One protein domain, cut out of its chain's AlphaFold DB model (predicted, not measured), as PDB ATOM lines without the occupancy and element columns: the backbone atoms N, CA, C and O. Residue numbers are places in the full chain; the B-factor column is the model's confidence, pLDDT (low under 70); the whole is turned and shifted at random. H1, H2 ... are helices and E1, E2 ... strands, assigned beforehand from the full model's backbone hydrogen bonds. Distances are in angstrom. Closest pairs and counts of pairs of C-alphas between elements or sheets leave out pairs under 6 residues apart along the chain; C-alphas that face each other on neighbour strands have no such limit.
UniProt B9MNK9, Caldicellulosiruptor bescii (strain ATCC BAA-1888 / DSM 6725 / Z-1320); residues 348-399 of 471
ATOM      1  N   VAL A 348      78.581  69.868 169.785       75.19
ATOM      2  CA  VAL A 348      78.634  68.842 168.748       75.19
ATOM      3  C   VAL A 348      77.714  69.289 167.619       75.19
ATOM      4  O   VAL A 348      76.647  69.837 167.870       75.19
ATOM      5  N   ARG A 349      78.139  69.091 166.373       82.50
ATOM      6  CA  ARG A 349      77.285  69.268 165.197       82.50
ATOM      7  C   ARG A 349      77.091  67.919 164.539       82.50
ATOM      8  O   ARG A 349      78.053  67.158 164.390       82.50
ATOM      9  N   ASP A 350      75.859  67.634 164.157       84.25
ATOM     10  CA  ASP A 350      75.572  66.474 163.325       84.25
ATOM     11  C   ASP A 350      76.137  66.691 161.921       84.25
ATOM     12  O   ASP A 350      76.362  67.821 161.487       84.25
ATOM     13  N   ARG A 351      76.400  65.599 161.207       88.50
ATOM     14  CA  ARG A 351      76.653  65.652 159.762       88.50
ATOM     15  C   ARG A 351      75.415  65.132 159.060       88.50
ATOM     16  O   ARG A 351      75.040  63.991 159.310       88.50
ATOM     17  N   LEU A 352      74.796  65.951 158.222       92.19
ATOM     18  CA  LEU A 352      73.633  65.567 157.436       92.19
ATOM     19  C   LEU A 352      74.098  65.246 156.022       92.19
ATOM     20  O   LEU A 352      74.668  66.098 155.347       92.19
ATOM     21  N   TYR A 353      73.870  64.016 155.594       92.38
ATOM     22  CA  TYR A 353      74.090  63.591 154.222       92.38
ATOM     23  C   TYR A 353      72.777  63.772 153.478       92.38
ATOM     24  O   TYR A 353      71.765  63.203 153.895       92.38
ATOM     25  N   LYS A 354      72.779  64.598 152.431       93.12
ATOM     26  CA  LYS A 354      71.591  64.902 151.639       93.12
ATOM     27  C   LYS A 354      71.775  64.501 150.183       93.12
ATOM     28  O   LYS A 354      72.843  64.736 149.629       93.12
ATOM     29  N   VAL A 355      70.731  63.957 149.576       91.31
ATOM     30  CA  VAL A 355      70.629  63.700 148.131       91.31
ATOM     31  C   VAL A 355      69.390  64.441 147.659       91.31
ATOM     32  O   VAL A 355      68.342  64.311 148.290       91.31
ATOM     33  N   ASP A 356      69.529  65.282 146.635       88.81
ATOM     34  CA  ASP A 356      68.429  66.091 146.086       88.81
ATOM     35  C   ASP A 356      67.636  66.838 147.187       88.81
ATOM     36  O   ASP A 356      66.411  66.875 147.224       88.81
ATOM     37  N   GLY A 357      68.363  67.384 148.174       85.88
ATOM     38  CA  GLY A 357      67.803  68.141 149.301       85.88
ATOM     39  C   GLY A 357      67.254  67.309 150.473       85.88
ATOM     40  O   GLY A 357      67.109  67.855 151.574       85.88
ATOM     41  N   LYS A 358      67.035  65.998 150.309       90.62
ATOM     42  CA  LYS A 358      66.489  65.096 151.343       90.62
ATOM     43  C   LYS A 358      67.590  64.446 152.177       90.62
ATOM     44  O   LYS A 358      68.618  64.045 151.641       90.62
ATOM     45  N   ILE A 359      67.395  64.334 153.493       91.06
ATOM     46  CA  ILE A 359      68.377  63.719 154.405       91.06
ATOM     47  C   ILE A 359      68.330  62.198 154.244       91.06
ATOM     48  O   ILE A 359      67.345  61.572 154.616       91.06
ATOM     49  N   VAL A 360      69.419  61.613 153.747       91.38
ATOM     50  CA  VAL A 360      69.558  60.161 153.543       91.38
ATOM     51  C   VAL A 360      70.342  59.475 154.660       91.38
ATOM     52  O   VAL A 360      70.169  58.286 154.894       91.38
ATOM     53  N   ALA A 361      71.199  60.209 155.379       91.12
ATOM     54  CA  ALA A 361      71.899  59.691 156.551       91.12
ATOM     55  C   ALA A 361      72.358  60.794 157.511       91.12
ATOM     56  O   ALA A 361      72.593  61.944 157.124       91.12
ATOM     57  N   LYS A 362      72.564  60.415 158.775       90.31
ATOM     58  CA  LYS A 362      73.142  61.262 159.824       90.31
ATOM     59  C   LYS A 362      74.435  60.664 160.371       90.31
ATOM     60  O   LYS A 362      74.479  59.508 160.780       90.31
ATOM     61  N   ASN A 363      75.472  61.495 160.480       88.75
ATOM     62  CA  ASN A 363      76.804  61.152 160.986       88.75
ATOM     63  C   ASN A 363      77.528  60.068 160.161       88.75
ATOM     64  O   ASN A 363      76.940  59.299 159.407       88.75
ATOM     65  N   ARG A 364      78.859  59.996 160.294       87.38
ATOM     66  CA  ARG A 364      79.646  58.968 159.585       87.38
ATOM     67  C   ARG A 364      79.368  57.555 160.116       87.38
ATOM     68  O   ARG A 364      79.516  56.588 159.387       87.38
ATOM     69  N   ARG A 365      79.026  57.449 161.402       87.56
ATOM     70  CA  ARG A 365      78.613  56.232 162.113       87.56
ATOM     71  C   ARG A 365      77.505  56.612 163.091       87.56
ATOM     72  O   ARG A 365      77.549  57.735 163.605       87.56
ATOM     73  N   LYS A 366      76.576  55.692 163.368       84.19
ATOM     74  CA  LYS A 366      75.501  55.898 164.349       84.19
ATOM     75  C   LYS A 366      76.058  56.288 165.718       84.19
ATOM     76  O   LYS A 366      77.075  55.751 166.171       84.19
ATOM     77  N   ARG A 367      75.392  57.243 166.371       77.62
ATOM     78  CA  ARG A 367      75.575  57.508 167.803       77.62
ATOM     79  C   ARG A 367      74.821  56.473 168.631       77.62
ATOM     80  O   ARG A 367      73.955  55.777 168.108       77.62
ATOM     81  N   THR A 368      75.149  56.410 169.920       65.62
ATOM     82  CA  THR A 368      74.281  55.766 170.910       65.62
ATOM     83  C   THR A 368      72.887  56.382 170.763       65.62
ATOM     84  O   THR A 368      72.777  57.608 170.745       65.62
ATOM     85  N   ASP A 369      71.884  55.536 170.533       75.38
ATOM     86  CA  ASP A 369      70.460  55.885 170.395       75.38
ATOM     87  C   ASP A 369      70.044  56.624 169.105       75.38
ATOM     88  O   ASP A 369      68.902  57.061 168.973       75.38
ATOM     89  N   GLN A 370      70.929  56.723 168.103       80.38
ATOM     90  CA  GLN A 370      70.543  57.229 166.780       80.38
ATOM     91  C   GLN A 370      69.709  56.182 166.025       80.38
ATOM     92  O   GLN A 370      70.225  55.117 165.670       80.38
ATOM     93  N   LYS A 371      68.446  56.511 165.727       86.94
ATOM     94  CA  LYS A 371      67.536  55.638 164.968       86.94
ATOM     95  C   LYS A 371      67.792  55.720 163.461       86.94
ATOM     96  O   LYS A 371      67.822  54.695 162.784       86.94
ATOM     97  N   GLU A 372      68.044  56.922 162.945       88.44
ATOM     98  CA  GLU A 372      68.238  57.164 161.514       88.44
ATOM     99  C   GLU A 372      69.530  56.518 160.986       88.44
ATOM    100  O   GLU A 372      70.526  56.425 161.722       88.44
ATOM    101  N   PRO A 373      69.564  56.106 159.706       89.50
ATOM    102  CA  PRO A 373      70.755  55.527 159.095       89.50
ATOM    103  C   PRO A 373      71.959  56.472 159.177       89.50
ATOM    104  O   PRO A 373      71.843  57.693 159.053       89.50
ATOM    105  N   SER A 374      73.141  55.906 159.405       91.94
ATOM    106  CA  SER A 374      74.416  56.606 159.275       91.94
ATOM    107  C   SER A 374      75.045  56.362 157.914       91.94
ATOM    108  O   SER A 374      74.678  55.424 157.215       91.94
ATOM    109  N   PHE A 375      76.029  57.181 157.532       90.44
ATOM    110  CA  PHE A 375      76.701  57.001 156.240       90.44
ATOM    111  C   PHE A 375      77.322  55.603 156.092       90.44
ATOM    112  O   PHE A 375      77.328  55.048 155.004       90.44
ATOM    113  N   ALA A 376      77.819  55.018 157.186       89.31
ATOM    114  CA  ALA A 376      78.344  53.656 157.181       89.31
ATOM    115  C   ALA A 376      77.272  52.580 156.941       89.31
ATOM    116  O   ALA A 376      77.637  51.504 156.489       89.31
ATOM    117  N   ASP A 377      76.000  52.857 157.243       88.88
ATOM    118  CA  ASP A 377      74.901  51.902 157.045       88.88
ATOM    119  C   ASP A 377      74.391  51.914 155.598       88.88
ATOM    120  O   ASP A 377      73.898  50.903 155.118       88.88
ATOM    121  N   ILE A 378      74.528  53.048 154.901       86.88
ATOM    122  CA  ILE A 378      74.099  53.216 153.499       86.88
ATOM    123  C   ILE A 378      75.250  53.056 152.495       86.88
ATOM    124  O   ILE A 378      75.052  53.229 151.300       86.88
ATOM    125  N   SER A 379      76.471  52.799 152.968       84.12
ATOM    126  CA  SER A 379      77.671  52.684 152.133       84.12
ATOM    127  C   SER A 379      77.976  51.211 151.819       84.12
ATOM    128  O   SER A 379      78.011  50.415 152.757       84.12
ATOM    129  N   PRO A 380      78.338  50.853 150.569       83.00
ATOM    130  CA  PRO A 380      78.571  51.735 149.419       83.00
ATOM    131  C   PRO A 380      77.271  52.218 148.758       83.00
ATOM    132  O   PRO A 380      76.294  51.482 148.685       83.00
ATOM    133  N   LEU A 381      77.280  53.460 148.268       84.69
ATOM    134  CA  LEU A 381      76.165  54.026 147.505       84.69
ATOM    135  C   LEU A 381      76.395  53.816 146.001       84.69
ATOM    136  O   LEU A 381      77.546  53.898 145.566       84.69
ATOM    137  N   PRO A 382      75.331  53.629 145.201       88.50
ATOM    138  CA  PRO A 382      75.418  53.655 143.744       88.50
ATOM    139  C   PRO A 382      76.071  54.955 143.222       88.50
ATOM    140  O   PRO A 382      75.832  56.020 143.808       88.50
ATOM    141  N   PRO A 383      76.843  54.916 142.114       86.44
ATOM    142  CA  PRO A 383      77.568  56.080 141.586       86.44
ATOM    143  C   PRO A 383      76.687  57.311 141.327       86.44
ATOM    144  O   PRO A 383      77.099  58.443 141.585       86.44
ATOM    145  N   GLU A 384      75.453  57.102 140.874       86.00
ATOM    146  CA  GLU A 384      74.474  58.161 140.600       86.00
ATOM    147  C   GLU A 384      74.066  58.924 141.868       86.00
ATOM    148  O   GLU A 384      74.035  60.156 141.890       86.00
ATOM    149  N   ILE A 385      73.826  58.194 142.962       83.69
ATOM    150  CA  ILE A 385      73.470  58.764 144.266       83.69
ATOM    151  C   ILE A 385      74.692  59.441 144.892       83.69
ATOM    152  O   ILE A 385      74.581  60.508 145.499       83.69
ATOM    153  N   GLN A 386      75.876  58.852 144.715       85.19
ATOM    154  CA  GLN A 386      77.124  59.398 145.233       85.19
ATOM    155  C   GLN A 386      77.457  60.768 144.624       85.19
ATOM    156  O   GLN A 386      77.886  61.656 145.361       85.19
ATOM    157  N   ARG A 387      77.205  60.973 143.320       86.38
ATOM    158  CA  ARG A 387      77.400  62.270 142.636       86.38
ATOM    159  C   ARG A 387      76.501  63.377 143.192       86.38
ATOM    160  O   ARG A 387      76.910  64.533 143.256       86.38
ATOM    161  N   LYS A 388      75.289  63.024 143.623       89.06
ATOM    162  CA  LYS A 388      74.289  63.956 144.169       89.06
ATOM    163  C   LYS A 388      74.425  64.186 145.678       89.06
ATOM    164  O   LYS A 388      73.777  65.077 146.233       89.06
ATOM    165  N   LEU A 389      75.250  63.391 146.359       90.94
ATOM    166  CA  LEU A 389      75.402  63.426 147.807       90.94
ATOM    167  C   LEU A 389      76.144  64.688 148.262       90.94
ATOM    168  O   LEU A 389      77.340  64.854 148.030       90.94
ATOM    169  N   LYS A 390      75.458  65.545 149.013       91.38
ATOM    170  CA  LYS A 390      76.026  66.747 149.633       91.38
ATOM    171  C   LYS A 390      76.033  66.614 151.153       91.38
ATOM    172  O   LYS A 390      75.080  66.121 151.761       91.38
ATOM    173  N   VAL A 391      77.119  67.055 151.787       91.31
ATOM    174  CA  VAL A 391      77.284  66.999 153.247       91.31
ATOM    175  C   VAL A 391      77.051  68.380 153.839       91.31
ATOM    176  O   VAL A 391      77.770  69.322 153.523       91.31
ATOM    177  N   TYR A 392      76.094  68.479 154.756       89.50
ATOM    178  CA  TYR A 392      75.752  69.718 155.447       89.50
ATOM    179  C   TYR A 392      76.018  69.606 156.953       89.50
ATOM    180  O   TYR A 392      75.837  68.531 157.542       89.50
ATOM    181  N   PRO A 393      76.427  70.701 157.616       87.12
ATOM    182  CA  PRO A 393      76.427  70.751 159.068       87.12
ATOM    183  C   PRO A 393      74.978  70.716 159.573       87.12
ATOM    184  O   PRO A 393      74.141  71.509 159.157       87.12
ATOM    185  N   GLY A 394      74.682  69.781 160.470       80.50
ATOM    186  CA  GLY A 394      73.414  69.731 161.186       80.50
ATOM    187  C   GLY A 394      73.385  70.675 162.386       80.50
ATOM    188  O   GLY A 394      74.317  71.450 162.633       80.50
ATOM    189  N   THR A 395      72.312  70.571 163.168       77.31
ATOM    190  CA  THR A 395      72.052  71.426 164.329       77.31
ATOM    191  C   THR A 395      73.209  71.397 165.326       77.31
ATOM    192  O   THR A 395      73.741  70.341 165.682       77.31
ATOM    193  N   LYS A 396      73.625  72.585 165.779       78.12
ATOM    194  CA  LYS A 396      74.648  72.740 166.817       78.12
ATOM    195  C   LYS A 396      74.031  72.407 168.172       78.12
ATOM    196  O   LYS A 396      73.269  73.194 168.717       78.12
ATOM    197  N   ILE A 397      74.421  71.275 168.743       71.50
ATOM    198  CA  ILE A 397      74.015  70.858 170.082       71.50
ATOM    199  C   ILE A 397      75.089  71.318 171.068       71.50
ATOM    200  O   ILE A 397      76.200  70.779 171.100       71.50
ATOM    201  N   LEU A 398      74.776  72.345 171.855       67.06
ATOM    202  CA  LEU A 398      75.652  72.853 172.911       67.06
ATOM    203  C   LEU A 398      75.618  71.914 174.123       67.06
ATOM    204  O   LEU A 398      74.548  71.582 174.617       67.06
ATOM    205  N   ASN A 399      76.797  71.515 174.613       63.28
ATOM    206  CA  ASN A 399      76.987  70.790 175.876       63.28
ATOM    207  C   ASN A 399      75.954  69.664 176.171       63.28
ATOM    208  O   ASN A 399      75.368  69.659 177.256       63.28
TER     209      ASN A 399
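AT A GLANCE: This is residues 348 to 399 of the 471 residues of a protein of Caldicellulosiruptor bescii (strain ATCC BAA-1888 / DSM 6725 / Z-1320) (UniProt B9MNK9). Two long antiparallel strands, E1 and E3, lie side by side as a narrow, strongly twisted ribbon, and the short strand E2 folds back from E1 in a hairpin along its other edge. A long loop, residues 363 to 382, swings from the end of E2 round to the short helix H1, which sits at one end of the ribbon and leads straight into E3. The printed part has 52 residues with three named strands and one named helix, in the order E1, E2, H1, E3; the sheet order is E2, E1, E3, all antiparallel, and the class is mixed, helices and strands. The whole is compact, with a radius of gyration of the C-alphas of 11.2 A, and spans 37 by 19 by 13 A.

IN THESE COORDINATES: The longest strand, E3, holds residues 389 to 398 and measures 26.8 A from first to last C-alpha, ending with C-alpha 398 at (75.652, 72.853, 172.911). E1 is residues 348 to 355, 22.7 A long, and begins with C-alpha 348 at (78.634, 68.842, 168.748). E2 is residues 358 to 362. H1 is residues 383 to 388, with C-alpha 383 at (77.568, 56.080, 141.586).

HOW THE PARTS SIT: E1 is the inner strand of the sheet, and E2 and E3 are its edge strands. E1 and E3 are antiparallel at 155 degrees between their directions; the C-alphas of Asp 350 and Gly 394 face each other at 4.5 A. Across this pair N 354 and O 390 are 2.8 A apart, and N 348 and O 397 are 2.9 A apart, both within hydrogen-bond range. The hairpin of E1 and E2 is antiparallel at 137 degrees, with N 360 and O 353 within hydrogen-bond range at 2.8 A. E2, H1 and E3 form a split strand-helix-strand unit, two strands that run the same way with a helix between them in the chain and E1 between them in the sheet; its crossover is right-handed. H1 is on the sheet but only grazes it, with residues 383 to 388. The closest C-alphas of H1 and E1 are those of Lys 388 and Val 355, 5.4 A apart. In H1, 1 of 2 O i to N i+4 pairs is within hydrogen-bond range.

THE WHOLE: The outline is only just a rod, and the two C-alphas farthest apart, those of Glu 384 and Asn 399, are 37.6 A from each other. The printed part has no cut. The link from E2 to H1, 20 residues, is long; those from E1 to E2 and from H1 to E3 are tight. The mean pLDDT of the printed part is 85.2, and it is under 70 at residue 368 and residues 398 to 399.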